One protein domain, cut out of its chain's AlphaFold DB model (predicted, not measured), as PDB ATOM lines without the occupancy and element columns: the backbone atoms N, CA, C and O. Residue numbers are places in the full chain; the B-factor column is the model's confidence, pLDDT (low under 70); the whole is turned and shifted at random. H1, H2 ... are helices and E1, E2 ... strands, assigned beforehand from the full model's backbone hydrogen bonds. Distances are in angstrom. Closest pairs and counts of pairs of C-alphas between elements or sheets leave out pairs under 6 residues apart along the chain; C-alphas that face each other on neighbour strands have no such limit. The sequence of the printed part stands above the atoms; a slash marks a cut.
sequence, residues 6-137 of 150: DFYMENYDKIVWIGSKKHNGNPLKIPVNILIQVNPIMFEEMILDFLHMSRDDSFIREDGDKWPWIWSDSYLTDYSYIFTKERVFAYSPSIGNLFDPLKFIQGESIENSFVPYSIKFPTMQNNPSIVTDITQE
ATOM      1  N   ASP A   6      21.086 -26.057   2.938       98.06
ATOM      2  CA  ASP A   6      21.713 -26.705   1.790       98.06
ATOM      3  C   ASP A   6      20.994 -28.015   1.474       98.06
ATOM      4  O   ASP A   6      20.571 -28.737   2.380       98.06
ATOM      5  N   PHE A   7      20.866 -28.331   0.189       97.88
ATOM      6  CA  PHE A   7      20.200 -29.534  -0.293       97.88
ATOM      7  C   PHE A   7      21.188 -30.399  -1.060       97.88
ATOM      8  O   PHE A   7      21.900 -29.921  -1.948       97.88
ATOM      9  N   TYR A   8      21.212 -31.681  -0.718       96.94
ATOM     10  CA  TYR A   8      22.089 -32.668  -1.315       96.94
ATOM     11  C   TYR A   8      21.338 -33.942  -1.678       96.94
ATOM     12  O   TYR A   8      20.336 -34.299  -1.058       96.94
ATOM     13  N   MET A   9      21.902 -34.674  -2.628       94.94
ATOM     14  CA  MET A   9      21.493 -36.027  -2.971       94.94
ATOM     15  C   MET A   9      22.702 -36.957  -2.949       94.94
ATOM     16  O   MET A   9      23.760 -36.650  -3.504       94.94
ATOM     17  N   GLU A  10      22.537 -38.103  -2.303       91.56
ATOM     18  CA  GLU A  10      23.443 -39.235  -2.419       91.56
ATOM     19  C   GLU A  10      23.258 -39.876  -3.799       91.56
ATOM     20  O   GLU A  10      22.174 -40.328  -4.164       91.56
ATOM     21  N   ASN A  11      24.334 -39.917  -4.576       84.81
ATOM     22  CA  ASN A  11      24.398 -40.574  -5.869       84.81
ATOM     23  C   ASN A  11      25.564 -41.571  -5.856       84.81
ATOM     24  O   ASN A  11      26.735 -41.177  -5.887       84.81
ATOM     25  N   TYR A  12      25.231 -42.862  -5.790       81.44
ATOM     26  CA  TYR A  12      26.161 -43.955  -5.492       81.44
ATOM     27  C   TYR A  12      26.883 -43.731  -4.156       81.44
ATOM     28  O   TYR A  12      26.249 -43.842  -3.113       81.44
ATOM     29  N   ASP A  13      28.169 -43.379  -4.192       80.31
ATOM     30  CA  ASP A  13      29.013 -43.161  -3.008       80.31
ATOM     31  C   ASP A  13      29.422 -41.684  -2.864       80.31
ATOM     32  O   ASP A  13      30.441 -41.344  -2.257       80.31
ATOM     33  N   LYS A  14      28.668 -40.782  -3.504       85.62
ATOM     34  CA  LYS A  14      28.983 -39.354  -3.598       85.62
ATOM     35  C   LYS A  14      27.796 -38.530  -3.144       85.62
ATOM     36  O   LYS A  14      26.668 -38.791  -3.541       85.62
ATOM     37  N   ILE A  15      28.067 -37.479  -2.384       90.88
ATOM     38  CA  ILE A  15      27.058 -36.488  -2.021       90.88
ATOM     39  C   ILE A  15      27.180 -35.317  -2.996       90.88
ATOM     40  O   ILE A  15      28.240 -34.697  -3.118       90.88
ATOM     41  N   VAL A  16      26.099 -35.038  -3.718       92.19
ATOM     42  CA  VAL A  16      26.031 -33.990  -4.739       92.19
ATOM     43  C   VAL A  16      25.166 -32.855  -4.220       92.19
ATOM     44  O   VAL A  16      24.039 -33.076  -3.793       92.19
ATOM     45  N   TRP A  17      25.701 -31.636  -4.246       95.38
ATOM     46  CA  TRP A  17      24.950 -30.430  -3.908       95.38
ATOM     47  C   TRP A  17      23.958 -30.095  -5.024       95.38
ATOM     48  O   TRP A  17      24.345 -30.024  -6.190       95.38
ATOM     49  N   ILE A  18      22.693 -29.888  -4.672       96.38
ATOM     50  CA  ILE A  18      21.634 -29.480  -5.605       96.38
ATOM     51  C   ILE A  18      21.512 -27.955  -5.596       96.38
ATOM     52  O   ILE A  18      21.495 -27.308  -6.644       96.38
ATOM     53  N   GLY A  19      21.467 -27.375  -4.398       96.81
ATOM     54  CA  GLY A  19      21.263 -25.950  -4.221       96.81
ATOM     55  C   GLY A  19      21.176 -25.538  -2.758       96.81
ATOM     56  O   GLY A  19      21.284 -26.360  -1.844       96.81
ATOM     57  N   SER A  20      20.980 -24.245  -2.543       97.56
ATOM     58  CA  SER A  20      20.967 -23.617  -1.224       97.56
ATOM     59  C   SER A  20      19.880 -22.554  -1.126       97.56
ATOM     60  O   SER A  20      19.528 -21.925  -2.122       97.56
ATOM     61  N   LYS A  21      19.387 -22.304   0.088       96.81
ATOM     62  CA  LYS A  21      18.384 -21.279   0.408       96.81
ATOM     63  C   LYS A  21      18.887 -20.386   1.545       96.81
ATOM     64  O   LYS A  21      19.357 -20.913   2.555       96.81
ATOM     65  N   LYS A  22      18.816 -19.049   1.425       96.19
ATOM     66  CA  LYS A  22      19.348 -18.144   2.470       96.19
ATOM     67  C   LYS A  22      18.406 -17.956   3.654       96.19
ATOM     68  O   LYS A  22      18.887 -17.666   4.751       96.19
ATOM     69  N   HIS A  23      17.100 -18.126   3.465       95.19
ATOM     70  CA  HIS A  23      16.118 -18.007   4.537       95.19
ATOM     71  C   HIS A  23      15.167 -19.207   4.565       95.19
ATOM     72  O   HIS A  23      15.027 -19.955   3.605       95.19
ATOM     73  N   ASN A  24      14.468 -19.388   5.690       95.19
ATOM     74  CA  ASN A  24      13.447 -20.430   5.855       95.19
ATOM     75  C   ASN A  24      13.955 -21.871   5.648       95.19
ATOM     76  O   ASN A  24      13.202 -22.742   5.238       95.19
ATOM     77  N   GLY A  25      15.221 -22.130   5.971       95.75
ATOM     78  CA  GLY A  25      15.835 -23.455   5.906       95.75
ATOM     79  C   GLY A  25      15.477 -24.445   7.024       95.75
ATOM     80  O   GLY A  25      15.949 -25.572   6.988       95.75
ATOM     81  N   ASN A  26      14.687 -24.067   8.033       95.38
ATOM     82  CA  ASN A  26      14.321 -24.981   9.125       95.38
ATOM     83  C   ASN A  26      13.271 -26.020   8.675       95.38
ATOM     84  O   ASN A  26      12.469 -25.701   7.794       95.38
ATOM     85  N   PRO A  27      13.202 -27.211   9.308       96.62
ATOM     86  CA  PRO A  27      12.344 -28.305   8.840       96.62
ATOM     87  C   PRO A  27      10.862 -27.936   8.717       96.62
ATOM     88  O   PRO A  27      10.199 -28.365   7.782       96.62
ATOM     89  N   LEU A  28      10.349 -27.064   9.594       95.88
ATOM     90  CA  LEU A  28       8.951 -26.603   9.569       95.88
ATOM     91  C   LEU A  28       8.618 -25.694   8.375       95.88
ATOM     92  O   LEU A  28       7.453 -25.352   8.162       95.88
ATOM     93  N   LYS A  29       9.627 -25.235   7.630       96.50
ATOM     94  CA  LYS A  29       9.476 -24.390   6.440       96.50
ATOM     95  C   LYS A  29       9.802 -25.115   5.139       96.50
ATOM     96  O   LYS A  29       9.531 -24.557   4.077       96.50
ATOM     97  N   ILE A  30      10.343 -26.330   5.207       97.19
ATOM     98  CA  ILE A  30      10.547 -27.158   4.024       97.19
ATOM     99  C   ILE A  30       9.231 -27.877   3.702       97.19
ATOM    100  O   ILE A  30       8.629 -28.469   4.600       97.19
ATOM    101  N   PRO A  31       8.751 -27.825   2.447       97.56
ATOM    102  CA  PRO A  31       7.549 -28.540   2.048       97.56
ATOM    103  C   PRO A  31       7.613 -30.029   2.417       97.56
ATOM    104  O   PRO A  31       8.570 -30.729   2.095       97.56
ATOM    105  N   VAL A  32       6.574 -30.533   3.089       97.44
ATOM    106  CA  VAL A  32       6.536 -31.930   3.563       97.44
ATOM    107  C   VAL A  32       6.653 -32.919   2.404       97.44
ATOM    108  O   VAL A  32       7.276 -33.963   2.561       97.44
ATOM    109  N   ASN A  33       6.121 -32.580   1.226       97.12
ATOM    110  CA  ASN A  33       6.244 -33.405   0.025       97.12
ATOM    111  C   ASN A  33       7.701 -33.616  -0.416       97.12
ATOM    112  O   ASN A  33       7.962 -34.655  -1.004       97.12
ATOM    113  N   ILE A  34       8.637 -32.711  -0.102       97.88
ATOM    114  CA  ILE A  34      10.081 -32.926  -0.295       97.88
ATOM    115  C   ILE A  34      10.615 -33.907   0.753       97.88
ATOM    116  O   ILE A  34      11.333 -34.847   0.422       97.88
ATOM    117  N   LEU A  35      10.258 -33.708   2.025       97.88
ATOM    118  CA  LEU A  35      10.809 -34.477   3.146       97.88
ATOM    119  C   LEU A  35      10.365 -35.950   3.158       97.88
ATOM    120  O   LEU A  35      11.089 -36.796   3.672       97.88
ATOM    121  N   ILE A  36       9.199 -36.265   2.585       97.31
ATOM    122  CA  ILE A  36       8.690 -37.644   2.455       97.31
ATOM    123  C   ILE A  36       9.219 -38.387   1.224       97.31
ATOM    124  O   ILE A  36       8.798 -39.521   0.986       97.31
ATOM    125  N   GLN A  37      10.070 -37.767   0.400       97.25
ATOM    126  CA  GLN A  37      10.511 -38.407  -0.835       97.25
ATOM    127  C   GLN A  37      11.316 -39.675  -0.563       97.25
ATOM    128  O   GLN A  37      12.195 -39.714   0.297       97.25
ATOM    129  N   VAL A  38      11.022 -40.692  -1.373       96.06
ATOM    130  CA  VAL A  38      11.724 -41.986  -1.429       96.06
ATOM    131  C   VAL A  38      12.333 -42.246  -2.808       96.06
ATOM    132  O   VAL A  38      12.980 -43.267  -3.025       96.06
ATOM    133  N   ASN A  39      12.112 -41.339  -3.763       95.25
ATOM    134  CA  ASN A  39      12.675 -41.405  -5.103       95.25
ATOM    135  C   ASN A  39      13.664 -40.238  -5.288       95.25
ATOM    136  O   ASN A  39      13.249 -39.088  -5.139       95.25
ATOM    137  N   PRO A  40      14.938 -40.511  -5.629       94.88
ATOM    138  CA  PRO A  40      15.966 -39.476  -5.742       94.88
ATOM    139  C   PRO A  40      15.669 -38.449  -6.841       94.88
ATOM    140  O   PRO A  40      15.888 -37.261  -6.636       94.88
ATOM    141  N   ILE A  41      15.117 -38.890  -7.977       94.81
ATOM    142  CA  ILE A  41      14.792 -38.011  -9.109       94.81
ATOM    143  C   ILE A  41      13.666 -37.055  -8.709       94.81
ATOM    144  O   ILE A  41      13.797 -35.847  -8.867       94.81
ATOM    145  N   MET A  42      12.601 -37.584  -8.097       96.94
ATOM    146  CA  MET A  42      11.492 -36.755  -7.604       96.94
ATOM    147  C   MET A  42      11.946 -35.781  -6.513       96.94
ATOM    148  O   MET A  42      11.436 -34.667  -6.430       96.94
ATOM    149  N   PHE A  43      12.887 -36.192  -5.658       97.69
ATOM    150  CA  PHE A  43      13.475 -35.304  -4.662       97.69
ATOM    151  C   PHE A  43      14.223 -34.141  -5.318       97.69
ATOM    152  O   PHE A  43      13.962 -32.996  -4.961       97.69
ATOM    153  N   GLU A  44      15.110 -34.417  -6.276       96.75
ATOM    154  CA  GLU A  44      15.858 -33.376  -6.985       96.75
ATOM    155  C   GLU A  44      14.913 -32.402  -7.702       96.75
ATOM    156  O   GLU A  44      15.002 -31.200  -7.457       96.75
ATOM    157  N   GLU A  45      13.939 -32.902  -8.470       97.44
ATOM    158  CA  GLU A  45      12.937 -32.068  -9.153       97.44
ATOM    159  C   GLU A  45      12.158 -31.174  -8.173       97.44
ATOM    160  O   GLU A  45      12.064 -29.963  -8.373       97.44
ATOM    161  N   MET A  46      11.665 -31.732  -7.061       97.94
ATOM    162  CA  MET A  46      10.932 -30.945  -6.065       97.94
ATOM    163  C   MET A  46      11.804 -29.899  -5.361       97.94
ATOM    164  O   MET A  46      11.302 -28.833  -4.999       97.94
ATOM    165  N   ILE A  47      13.091 -30.187  -5.140       97.94
ATOM    166  CA  ILE A  47      14.038 -29.200  -4.612       97.94
ATOM    167  C   ILE A  47      14.238 -28.069  -5.619       97.94
ATOM    168  O   ILE A  47      14.174 -26.906  -5.223       97.94
ATOM    169  N   LEU A  48      14.460 -28.386  -6.895       97.38
ATOM    170  CA  LEU A  48      14.657 -27.384  -7.941       97.38
ATOM    171  C   LEU A  48      13.434 -26.470  -8.063       97.38
ATOM    172  O   LEU A  48      13.584 -25.251  -7.962       97.38
ATOM    173  N   ASP A  49      12.230 -27.043  -8.130       97.19
ATOM    174  CA  ASP A  49      10.972 -26.289  -8.143       97.19
ATOM    175  C   ASP A  49      10.853 -25.373  -6.916       97.19
ATOM    176  O   ASP A  49      10.576 -24.173  -7.026       97.19
ATOM    177  N   PHE A  50      11.118 -25.912  -5.722       96.94
ATOM    178  CA  PHE A  50      11.063 -25.157  -4.472       96.94
ATOM    179  C   PHE A  50      12.058 -23.987  -4.428       96.94
ATOM    180  O   PHE A  50      11.740 -22.918  -3.892       96.94
ATOM    181  N   LEU A  51      13.258 -24.167  -4.981       96.88
ATOM    182  CA  LEU A  51      14.278 -23.123  -5.060       96.88
ATOM    183  C   LEU A  51      13.934 -22.079  -6.135       96.88
ATOM    184  O   LEU A  51      14.050 -20.878  -5.870       96.88
ATOM    185  N   HIS A  52      13.422 -22.490  -7.301       96.00
ATOM    186  CA  HIS A  52      12.976 -21.572  -8.359       96.00
ATOM    187  C   HIS A  52      11.821 -20.674  -7.907       96.00
ATOM    188  O   HIS A  52      11.816 -19.485  -8.232       96.00
ATOM    189  N   MET A  53      10.895 -21.182  -7.084       94.62
ATOM    190  CA  MET A  53       9.810 -20.379  -6.498       94.62
ATOM    191  C   MET A  53      10.305 -19.235  -5.595       94.62
ATOM    192  O   MET A  53       9.549 -18.315  -5.291       94.62
ATOM    193  N   SER A  54      11.555 -19.281  -5.124       90.62
ATOM    194  CA  SER A  54      12.169 -18.257  -4.270       90.62
ATOM    195  C   SER A  54      13.524 -17.822  -4.829       90.62
ATOM    196  O   SER A  54      14.523 -17.845  -4.106       90.62
ATOM    197  N   ARG A  55      13.570 -17.456  -6.116       84.94
ATOM    198  CA  ARG A  55      14.822 -17.210  -6.854       84.94
ATOM    199  C   ARG A  55      15.757 -16.192  -6.187       84.94
ATOM    200  O   ARG A  55      16.947 -16.454  -6.090       84.94
ATOM    201  N   ASP A  56      15.230 -15.098  -5.633       88.56
ATOM    202  CA  ASP A  56      16.048 -14.075  -4.943       88.56
ATOM    203  C   ASP A  56      16.753 -14.605  -3.673       88.56
ATOM    204  O   ASP A  56      17.756 -14.059  -3.192       88.56
ATOM    205  N   ASP A  57      16.231 -15.701  -3.124       92.06
ATOM    206  CA  ASP A  57      16.668 -16.324  -1.879       92.06
ATOM    207  C   ASP A  57      17.380 -17.670  -2.083       92.06
ATOM    208  O   ASP A  57      17.742 -18.340  -1.115       92.06
ATOM    209  N   SER A  58      17.586 -18.084  -3.330       95.38
ATOM    210  CA  SER A  58      18.036 -19.438  -3.646       95.38
ATOM    211  C   SER A  58      19.246 -19.432  -4.572       95.38
ATOM    212  O   SER A  58      19.505 -18.451  -5.263       95.38
ATOM    213  N   PHE A  59      20.002 -20.524  -4.543       95.44
ATOM    214  CA  PHE A  59      21.142 -20.784  -5.417       95.44
ATOM    215  C   PHE A  59      21.029 -22.204  -5.942       95.44
ATOM    216  O   PHE A  59      20.818 -23.125  -5.150       95.44
ATOM    217  N   ILE A  60      21.148 -22.380  -7.253       94.94
ATOM    218  CA  ILE A  60      20.841 -23.642  -7.926       94.94
ATOM    219  C   ILE A  60      22.016 -24.046  -8.807       94.94
ATOM    220  O   ILE A  60      22.399 -23.329  -9.731       94.94
ATOM    221  N   ARG A  61      22.577 -25.233  -8.546       92.19
ATOM    222  CA  ARG A  61      23.749 -25.738  -9.274       92.19
ATOM    223  C   ARG A  61      23.508 -25.804 -10.784       92.19
ATOM    224  O   ARG A  61      24.411 -25.487 -11.555       92.19
ATOM    225  N   GLU A  62      22.318 -26.228 -11.205       86.94
ATOM    226  CA  GLU A  62      21.970 -26.393 -12.625       86.94
ATOM    227  C   GLU A  62      21.852 -25.068 -13.384       86.94
ATOM    228  O   GLU A  62      22.191 -25.011 -14.565       86.94
ATOM    229  N   ASP A  63      21.494 -23.983 -12.694       89.06
ATOM    230  CA  ASP A  63      21.471 -22.625 -13.254       89.06
ATOM    231  C   ASP A  63      22.895 -22.038 -13.401       89.06
ATOM    232  O   ASP A  63      23.072 -20.905 -13.852       89.06
ATOM    233  N   GLY A  64      23.932 -22.802 -13.033       83.81
ATOM    234  CA  GLY A  64      25.326 -22.365 -13.032       83.81
ATOM    235  C   GLY A  64      25.718 -21.564 -11.789       83.81
ATOM    236  O   GLY A  64      26.822 -21.006 -11.755       83.81
ATOM    237  N   ASP A  65      24.853 -21.515 -10.767       84.06
ATOM    238  CA  ASP A  65      25.196 -20.862  -9.510       84.06
ATOM    239  C   ASP A  65      26.343 -21.589  -8.815       84.06
ATOM    240  O   ASP A  65      26.511 -22.814  -8.862       84.06
ATOM    241  N   LYS A  66      27.146 -20.791  -8.119       88.75
ATOM    242  CA  LYS A  66      28.230 -21.280  -7.278       88.75
ATOM    243  C   LYS A  66      27.766 -21.368  -5.838       88.75
ATOM    244  O   LYS A  66      26.800 -20.726  -5.432       88.75
ATOM    245  N   TRP A  67      28.521 -22.137  -5.063       91.75
ATOM    246  CA  TRP A  67      28.371 -22.196  -3.621       91.75
ATOM    247  C   TRP A  67      28.297 -20.785  -3.014       91.75
ATOM    248  O   TRP A  67      29.220 -19.989  -3.223       91.75
ATOM    249  N   PRO A  68      27.218 -20.452  -2.289       92.69
ATOM    250  CA  PRO A  68      26.941 -19.066  -1.925       92.69
ATOM    251  C   PRO A  68      27.564 -18.623  -0.603       92.69
ATOM    252  O   PRO A  68      27.464 -17.449  -0.235       92.69
ATOM    253  N   TRP A  69      28.153 -19.549   0.148       93.50
ATOM    254  CA  TRP A  69      28.603 -19.279   1.503       93.50
ATOM    255  C   TRP A  69      30.086 -18.934   1.579       93.50
ATOM    256  O   TRP A  69      30.906 -19.365   0.771       93.50
ATOM    257  N   ILE A  70      30.435 -18.181   2.624       93.00
ATOM    258  CA  ILE A  70      31.825 -17.823   2.942       93.00
ATOM    259  C   ILE A  70      32.625 -18.992   3.533       93.00
ATOM    260  O   ILE A  70      33.841 -18.896   3.658       93.00
ATOM    261  N   TRP A  71      31.953 -20.072   3.928       93.44
ATOM    262  CA  TRP A  71      32.562 -21.278   4.480       93.44
ATOM    263  C   TRP A  71      32.693 -22.381   3.431       93.44
ATOM    264  O   TRP A  71      32.107 -22.307   2.351       93.44
ATOM    265  N   SER A  72      33.488 -23.402   3.740       93.06
ATOM    266  CA  SER A  72      33.893 -24.442   2.795       93.06
ATOM    267  C   SER A  72      32.852 -25.525   2.543       93.06
ATOM    268  O   SER A  72      32.902 -26.145   1.487       93.06
ATOM    269  N   ASP A  73      31.953 -25.787   3.486       93.62
ATOM    270  CA  ASP A  73      31.076 -26.961   3.487       93.62
ATOM    271  C   ASP A  73      29.837 -26.743   4.368       93.62
ATOM    272  O   ASP A  73      29.679 -25.727   5.034       93.62
ATOM    273  N   SER A  74      28.925 -27.703   4.394       95.00
ATOM    274  CA  SER A  74      27.655 -27.554   5.104       95.00
ATOM    275  C   SER A  74      27.743 -27.611   6.640       95.00
ATOM    276  O   SER A  74      26.722 -27.420   7.295       95.00
ATOM    277  N   TYR A  75      28.920 -27.817   7.256       95.06
ATOM    278  CA  TYR A  75      29.030 -27.893   8.725       95.06
ATOM    279  C   TYR A  75      28.778 -26.558   9.439       95.06
ATOM    280  O   TYR A  75      28.666 -26.534  10.662       95.06
ATOM    281  N   LEU A  76      28.682 -25.450   8.700       94.31
ATOM    282  CA  LEU A  76      28.326 -24.131   9.235       94.31
ATOM    283  C   LEU A  76      26.974 -23.612   8.719       94.31
ATOM    284  O   LEU A  76      26.562 -22.508   9.080       94.31
ATOM    285  N   THR A  77      26.267 -24.397   7.904       96.00
ATOM    286  CA  THR A  77      24.913 -24.070   7.446       96.00
ATOM    287  C   THR A  77      23.898 -24.478   8.511       96.00
ATOM    288  O   THR A  77      24.020 -25.552   9.086       96.00
ATOM    289  N   ASP A  78      22.882 -23.647   8.780       97.38
ATOM    290  CA  ASP A  78      21.915 -23.907   9.863       97.38
ATOM    291  C   ASP A  78      21.230 -25.280   9.728       97.38
ATOM    292  O   ASP A  78      21.053 -25.979  10.728       97.38
ATOM    293  N   TYR A  79      20.873 -25.667   8.499       97.94
ATOM    294  CA  TYR A  79      20.367 -26.998   8.168       97.94
ATOM    295  C   TYR A  79      20.942 -27.509   6.847       97.94
ATOM    296  O   TYR A  79      21.105 -26.753   5.892       97.94
ATOM    297  N   SER A  80      21.148 -28.816   6.758       97.94
ATOM    298  CA  SER A  80      21.501 -29.486   5.508       97.94
ATOM    299  C   SER A  80      20.603 -30.698   5.327       97.94
ATOM    300  O   SER A  80      20.525 -31.539   6.218       97.94
ATOM    301  N   TYR A  81      19.921 -30.787   4.191       98.25
ATOM    302  CA  TYR A  81      19.019 -31.884   3.854       98.25
ATOM    303  C   TYR A  81      19.684 -32.783   2.833       98.25
ATOM    304  O   TYR A  81      20.164 -32.304   1.806       98.25
ATOM    305  N   ILE A  82      19.707 -34.079   3.107       96.81
ATOM    306  CA  ILE A  82      20.358 -35.058   2.246       96.81
ATOM    307  C   ILE A  82      19.372 -36.169   1.954       96.81
ATOM    308  O   ILE A  82      18.926 -36.867   2.867       96.81
ATOM    309  N   PHE A  83      19.050 -36.342   0.677       96.75
ATOM    310  CA  PHE A  83      18.416 -37.564   0.216       96.75
ATOM    311  C   PHE A  83      19.459 -38.678   0.212       96.75
ATOM    312  O   PHE A  83      20.440 -38.613  -0.525       96.75
ATOM    313  N   THR A  84      19.253 -39.678   1.057       91.31
ATOM    314  CA  THR A  84      20.023 -40.929   1.061       91.31
ATOM    315  C   THR A  84      19.265 -42.003   0.288       91.31
ATOM    316  O   THR A  84      18.106 -41.788  -0.055       91.31
ATOM    317  N   LYS A  85      19.863 -43.182   0.071       84.75
ATOM    318  CA  LYS A  85      19.258 -44.326  -0.658       84.75
ATOM    319  C   LYS A  85      17.768 -44.595  -0.392       84.75
ATOM    320  O   LYS A  85      17.098 -45.112  -1.280       84.75
ATOM    321  N   GLU A  86      17.255 -44.287   0.801       86.94
ATOM    322  CA  GLU A  86      15.858 -44.550   1.167       86.94
ATOM    323  C   GLU A  86      14.996 -43.303   1.386       86.94
ATOM    324  O   GLU A  86      13.788 -43.368   1.164       86.94
ATOM    325  N   ARG A  87      15.566 -42.215   1.919       94.75
ATOM    326  CA  ARG A  87      14.791 -41.065   2.408       94.75
ATOM    327  C   ARG A  87      15.655 -39.837   2.678       94.75
ATOM    328  O   ARG A  87      16.888 -39.909   2.687       94.75
ATOM    329  N   VAL A  88      14.985 -38.729   2.976       97.25
ATOM    330  CA  VAL A  88      15.603 -37.458   3.363       97.25
ATOM    331  C   VAL A  88      15.944 -37.439   4.853       97.25
ATOM    332  O   VAL A  88      15.089 -37.690   5.701       97.25
ATOM    333  N   PHE A  89      17.180 -37.065   5.173       97.44
ATOM    334  CA  PHE A  89      17.610 -36.727   6.529       97.44
ATOM    335  C   PHE A  89      18.048 -35.272   6.608       97.44
ATOM    336  O   PHE A  89      18.430 -34.669   5.603       97.44
ATOM    337  N   ALA A  90      18.002 -34.714   7.812       97.69
ATOM    338  CA  ALA A  90      18.483 -33.378   8.102       97.69
ATOM    339  C   ALA A  90      19.685 -33.441   9.048       97.69
ATOM    340  O   ALA A  90      19.735 -34.253   9.968       97.69
ATOM    341  N   TYR A  91      20.649 -32.561   8.822       97.44
ATOM    342  CA  TYR A  91      21.753 -32.264   9.723       97.44
ATOM    343  C   TYR A  91      21.621 -30.816  10.191       97.44
ATOM    344  O   TYR A  91      21.220 -29.951   9.412       97.44
ATOM    345  N   SER A  92      21.986 -30.540  11.440       96.38
ATOM    346  CA  SER A  92      22.194 -29.173  11.917       96.38
ATOM    347  C   SER A  92      23.443 -29.115  12.799       96.38
ATOM    348  O   SER A  92      23.582 -29.967  13.682       96.38
ATOM    349  N   PRO A  93      24.324 -28.114  12.639       94.69
ATOM    350  CA  PRO A  93      25.523 -27.968  13.465       94.69
ATOM    351  C   PRO A  93      25.219 -27.801  14.957       94.69
ATOM    352  O   PRO A  93      25.990 -28.258  15.796       94.69
ATOM    353  N   SER A  94      24.083 -27.185  15.304       93.88
ATOM    354  CA  SER A  94      23.656 -27.023  16.701       93.88
ATOM    355  C   SER A  94      23.213 -28.338  17.351       93.88
ATOM    356  O   SER A  94      23.239 -28.451  18.574       93.88
ATOM    357  N   ILE A  95      22.818 -29.321  16.539       93.75
ATOM    358  CA  ILE A  95      22.416 -30.668  16.963       93.75
ATOM    359  C   ILE A  95      23.621 -31.616  16.920       93.75
ATOM    360  O   ILE A  95      23.760 -32.492  17.770       93.75
ATOM    361  N   GLY A  96      24.496 -31.450  15.926       92.81
ATOM    362  CA  GLY A  96      25.703 -32.252  15.746       92.81
ATOM    363  C   GLY A  96      25.450 -33.675  15.240       92.81
ATOM    364  O   GLY A  96      26.386 -34.468  15.205       92.81
ATOM    365  N   ASN A  97      24.222 -34.011  14.837       94.06
ATOM    366  CA  ASN A  97      23.861 -35.341  14.352       94.06
ATOM    367  C   ASN A  97      22.843 -35.275  13.203       94.06
ATOM    368  O   ASN A  97      22.131 -34.278  13.053       94.06
ATOM    369  N   LEU A  98      22.780 -36.342  12.405       95.44
ATOM    370  CA  LEU A  98      21.696 -36.552  11.457       95.44
ATOM    371  C   LEU A  98      20.423 -36.963  12.196       95.44
ATOM    372  O   LEU A  98      20.447 -37.750  13.148       95.44
ATOM    373  N   PHE A  99      19.299 -36.463  11.706       96.94
ATOM    374  CA  PHE A  99      17.986 -36.780  12.230       96.94
ATOM    375  C   PHE A  99      16.937 -36.877  11.122       96.94
ATOM    376  O   PHE A  99      17.114 -36.366  10.014       96.94
ATOM    377  N   ASP A 100      15.840 -37.556  11.430       97.19
ATOM    378  CA  ASP A 100      14.653 -37.642  10.592       97.19
ATOM    379  C   ASP A 100      13.796 -36.375  10.787       97.19
ATOM    380  O   ASP A 100      13.184 -36.190  11.850       97.19
ATOM    381  N   PRO A 101      13.732 -35.475   9.787       97.38
ATOM    382  CA  PRO A 101      12.983 -34.235   9.921       97.38
ATOM    383  C   PRO A 101      11.471 -34.475  10.026       97.38
ATOM    384  O   PRO A 101      10.780 -33.640  10.606       97.38
ATOM    385  N   LEU A 102      10.938 -35.595   9.522       97.19
ATOM    386  CA  LEU A 102       9.509 -35.901   9.620       97.19
ATOM    387  C   LEU A 102       9.118 -36.231  11.055       97.19
ATOM    388  O   LEU A 102       8.133 -35.685  11.549       97.19
ATOM    389  N   LYS A 103       9.919 -37.053  11.741       97.12
ATOM    390  CA  LYS A 103       9.717 -37.355  13.165       97.12
ATOM    391  C   LYS A 103       9.724 -36.090  14.016       97.12
ATOM    392  O   LYS A 103       8.840 -35.891  14.848       97.12
ATOM    393  N   PHE A 104      10.686 -35.203  13.759       95.62
ATOM    394  CA  PHE A 104      10.775 -33.913  14.438       95.62
ATOM    395  C   PHE A 104       9.522 -33.051  14.204       95.62
ATOM    396  O   PHE A 104       8.937 -32.531  15.153       95.62
ATOM    397  N   ILE A 105       9.052 -32.940  12.956       96.25
ATOM    398  CA  ILE A 105       7.836 -32.177  12.614       96.25
ATOM    399  C   ILE A 105       6.573 -32.809  13.227       96.25
ATOM    400  O   ILE A 105       5.631 -32.095  13.567       96.25
ATOM    401  N   GLN A 106       6.554 -34.133  13.407       96.69
ATOM    402  CA  GLN A 106       5.477 -34.870  14.077       96.69
ATOM    403  C   GLN A 106       5.481 -34.715  15.608       96.69
ATOM    404  O   GLN A 106       4.561 -35.196  16.269       96.69
ATOM    405  N   GLY A 107       6.471 -34.017  16.174       96.00
ATOM    406  CA  GLY A 107       6.563 -33.735  17.605       96.00
ATOM    407  C   GLY A 107       7.379 -34.753  18.401       96.00
ATOM    408  O   GLY A 107       7.352 -34.704  19.633       96.00
ATOM    409  N   GLU A 108       8.112 -35.661  17.746       97.00
ATOM    410  CA  GLU A 108       9.131 -36.444  18.447       97.00
ATOM    411  C   GLU A 108      10.255 -35.526  18.952       97.00
ATOM    412  O   GLU A 108      10.575 -34.499  18.346       97.00
ATOM    413  N   SER A 109      10.883 -35.905  20.070       95.44
ATOM    414  CA  SER A 109      12.086 -35.211  20.532       95.44
ATOM    415  C   SER A 109      13.223 -35.393  19.527       95.44
ATOM    416  O   SER A 109      13.270 -36.388  18.793       95.44
ATOM    417  N   ILE A 110      14.168 -34.451  19.504       93.50
ATOM    418  CA  ILE A 110      15.264 -34.505  18.535       93.50
ATOM    419  C   ILE A 110      16.104 -35.781  18.704       93.50
ATOM    420  O   ILE A 110      16.494 -36.403  17.720       93.50
ATOM    421  N   GLU A 111      16.273 -36.254  19.937       94.94
ATOM    422  CA  GLU A 111      17.024 -37.467  20.258       94.94
ATOM    423  C   GLU A 111      16.357 -38.730  19.700       94.94
ATOM    424  O   GLU A 111      17.046 -39.631  19.222       94.94
ATOM    425  N   ASN A 112      15.021 -38.786  19.711       96.06
ATOM    426  CA  ASN A 112      14.254 -39.903  19.146       96.06
ATOM    427  C   ASN A 112      14.201 -39.867  17.609       96.06
ATOM    428  O   ASN A 112      13.935 -40.887  16.959       96.06
ATOM    429  N   SER A 113      14.495 -38.703  17.027       96.12
ATOM    430  CA  SER A 113      14.632 -38.526  15.585       96.12
ATOM    431  C   SER A 113      16.034 -38.837  15.054       96.12
ATOM    432  O   SER A 113      16.195 -38.912  13.840       96.12
ATOM    433  N   PHE A 114      17.040 -39.054  15.911       96.25
ATOM    434  CA  PHE A 114      18.394 -39.387  15.460       96.25
ATOM    435  C   PHE A 114      18.443 -40.676  14.649       96.25
ATOM    436  O   PHE A 114      17.732 -41.649  14.914       96.25
ATOM    437  N   VAL A 115      19.347 -40.688  13.674       92.94
ATOM    438  CA  VAL A 115      19.563 -41.831  12.790       92.94
ATOM    439  C   VAL A 115      21.010 -42.320  12.894       92.94
ATOM    440  O   VAL A 115      21.906 -41.525  13.167       92.94
ATOM    441  N   PRO A 116      21.280 -43.627  12.703       90.25
ATOM    442  CA  PRO A 116      22.610 -44.218  12.903       90.25
ATOM    443  C   PRO A 116      23.547 -43.985  11.701       90.25
ATOM    444  O   PRO A 116      24.299 -44.873  11.295       90.25
ATOM    445  N   TYR A 117      23.470 -42.802  11.098       85.31
ATOM    446  CA  TYR A 117      24.247 -42.415   9.928       85.31
ATOM    447  C   TYR A 117      25.157 -41.249  10.280       85.31
ATOM    448  O   TYR A 117      24.760 -40.324  10.984       85.31
ATOM    449  N   SER A 118      26.367 -41.279   9.733       86.81
ATOM    450  CA  SER A 118      27.267 -40.131   9.718       86.81
ATOM    451  C   SER A 118      27.332 -39.568   8.306       86.81
ATOM    452  O   SER A 118      27.206 -40.307   7.328       86.81
ATOM    453  N   ILE A 119      27.534 -38.259   8.195       86.62
ATOM    454  CA  ILE A 119      27.716 -37.602   6.907       86.62
ATOM    455  C   ILE A 119      29.025 -36.834   6.868       86.62
ATOM    456  O   ILE A 119      29.407 -36.174   7.837       86.62
ATOM    457  N   LYS A 120      29.673 -36.892   5.704       90.69
ATOM    458  CA  LYS A 120      30.795 -36.043   5.335       90.69
ATOM    459  C   LYS A 120      30.381 -35.120   4.196       90.69
ATOM    460  O   LYS A 120      30.139 -35.576   3.083       90.69
ATOM    461  N   PHE A 121      30.294 -33.821   4.467       91.25
ATOM    462  CA  PHE A 121      29.962 -32.854   3.423       91.25
ATOM    463  C   PHE A 121      31.147 -32.625   2.472       91.25
ATOM    464  O   PHE A 121      32.296 -32.585   2.924       91.25
ATOM    465  N   PRO A 122      30.893 -32.461   1.162       90.06
ATOM    466  CA  PRO A 122      31.939 -32.100   0.216       90.06
ATOM    467  C   PRO A 122      32.428 -30.667   0.459       90.06
ATOM    468  O   PRO A 122      31.659 -29.783   0.840       90.06
ATOM    469  N   THR A 123      33.709 -30.424   0.184       89.88
ATOM    470  CA  THR A 123      34.278 -29.071   0.149       89.88
ATOM    471  C   THR A 123      33.874 -28.364  -1.145       89.88
ATOM    472  O   THR A 123      34.087 -28.885  -2.236       89.88
ATOM    473  N   MET A 124      33.338 -27.151  -1.031       86.56
ATOM    474  CA  MET A 124      32.685 -26.420  -2.121       86.56
ATOM    475  C   MET A 124      33.485 -25.211  -2.640       86.56
ATOM    476  O   MET A 124      33.184 -24.701  -3.717       86.56
ATOM    477  N   GLN A 125      34.523 -24.759  -1.924       71.50
ATOM    478  CA  GLN A 125      35.247 -23.513  -2.237       71.50
ATOM    479  C   GLN A 125      36.201 -23.569  -3.445       71.50
ATOM    480  O   GLN A 125      36.511 -22.514  -3.988       71.50
ATOM    481  N   ASN A 126      36.648 -24.749  -3.898       57.44
ATOM    482  CA  ASN A 126      37.695 -24.846  -4.937       57.44
ATOM    483  C   ASN A 126      37.336 -25.673  -6.183       57.44
ATOM    484  O   ASN A 126      38.053 -25.595  -7.173       57.44
ATOM    485  N   ASN A 127      36.253 -26.447  -6.148       52.25
ATOM    486  CA  ASN A 127      35.555 -27.058  -7.286       52.25
ATOM    487  C   ASN A 127      34.442 -27.915  -6.660       52.25
ATOM    488  O   ASN A 127      34.782 -28.777  -5.847       52.25
ATOM    489  N   PRO A 128      33.147 -27.723  -6.965       49.59
ATOM    490  CA  PRO A 128      32.081 -28.544  -6.400       49.59
ATOM    491  C   PRO A 128      32.107 -29.909  -7.084       49.59
ATOM    492  O   PRO A 128      31.363 -30.190  -8.021       49.59
ATOM    493  N   SER A 129      33.052 -30.757  -6.712       44.03
ATOM    494  CA  SER A 129      33.179 -32.079  -7.299       44.03
ATOM    495  C   SER A 129      33.672 -33.046  -6.244       44.03
ATOM    496  O   SER A 129      34.868 -33.221  -6.057       44.03
ATOM    497  N   ILE A 130      32.687 -33.726  -5.650       54.56
ATOM    498  CA  ILE A 130      32.761 -35.152  -5.336       54.56
ATOM    499  C   ILE A 130      33.764 -35.499  -4.225       54.56
ATOM    500  O   ILE A 130      34.956 -35.658  -4.469       54.56
ATOM    501  N   VAL A 131      33.251 -35.733  -3.013       50.47
ATOM    502  CA  VAL A 131      33.978 -36.445  -1.947       50.47
ATOM    503  C   VAL A 131      33.028 -37.428  -1.245       50.47
ATOM    504  O   VAL A 131      31.824 -37.193  -1.173       50.47
ATOM    505  N   THR A 132      33.615 -38.551  -0.834       50.50
ATOM    506  CA  THR A 132      33.052 -39.880  -0.568       50.50
ATOM    507  C   THR A 132      32.590 -40.163   0.869       50.50
ATOM    508  O   THR A 132      33.106 -39.581   1.828       50.50
ATOM    509  N   ASP A 133      31.700 -41.163   0.931       49.53
ATOM    510  CA  ASP A 133      31.311 -42.073   2.024       49.53
ATOM    511  C   ASP A 133      30.346 -41.568   3.117       49.53
ATOM    512  O   ASP A 133      30.712 -40.862   4.057       49.53
ATOM    513  N   ILE A 134      29.098 -42.057   3.038       51.66
ATOM    514  CA  ILE A 134      28.172 -42.165   4.174       51.66
ATOM    515  C   ILE A 134      28.495 -43.477   4.891       51.66
ATOM    516  O   ILE A 134      28.199 -44.565   4.392       51.66
ATOM    517  N   THR A 135      29.100 -43.391   6.073       53.25
ATOM    518  CA  THR A 135      29.406 -44.582   6.873       53.25
ATOM    519  C   THR A 135      28.248 -44.857   7.831       53.25
ATOM    520  O   THR A 135      27.917 -44.016   8.672       53.25
ATOM    521  N   GLN A 136      27.627 -46.035   7.717       45.84
ATOM    522  CA  GLN A 136      26.720 -46.562   8.742       45.84
ATOM    523  C   GLN A 136      27.537 -46.950   9.980       45.84
ATOM    524  O   GLN A 136      28.307 -47.913   9.935       45.84
ATOM    525  N   GLU A 137      27.348 -46.259  11.103       47.25
ATOM    526  CA  GLU A 137      27.867 -46.744  12.381       47.25
ATOM    527  C   GLU A 137      26.875 -47.750  12.976       47.25
ATOM    528  O   GLU A 137      25.781 -47.407  13.429       47.25
TER     529      GLU A 137
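What this domain is: This is residues 6 to 137 of the 150 residues of an uncharacterized protein of Thermoplasmata archaeon (UniProt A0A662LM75). There is little regular structure: a strongly twisted mixed sheet, E3 E2 E1 E4 E5, has H2 over one face and residues 114 to 137 running past the other. Four named helices and five strands, a mixed class, hold 52 of 132 printed residues. The whole is compact, with radius of gyration of the C-alphas 13.7 A, spanning 38 by 30 by 28 A.

Where its parts are: E1, residues 6-11, begins at C-alpha (21.713, -26.705, 1.790); E2 is 14-21, 21.3 A long, E3 58-60, E4 79-83, E5 88-91. H1 is 32-35, H2 40-52, 18.3 A long, H3 101-105, H4 110-113, ending at C-alpha (14.632, -38.526, 15.585).

How they stand to each other: E1 and E4 are parallel, with N 8 and O 81 2.8 A apart; the other neighbours are antiparallel. H2 lies over E1 and E2, its height over the sheet 8.5 A. H3 touches H4, closest C-alphas 103 and 113, 5.6 A. Every O i to N i+4 pair in H2 and H3 is within hydrogen-bond range.

The domain as a whole: The E3 to E4 link is long; residues 126 to 137 have pLDDT under 70.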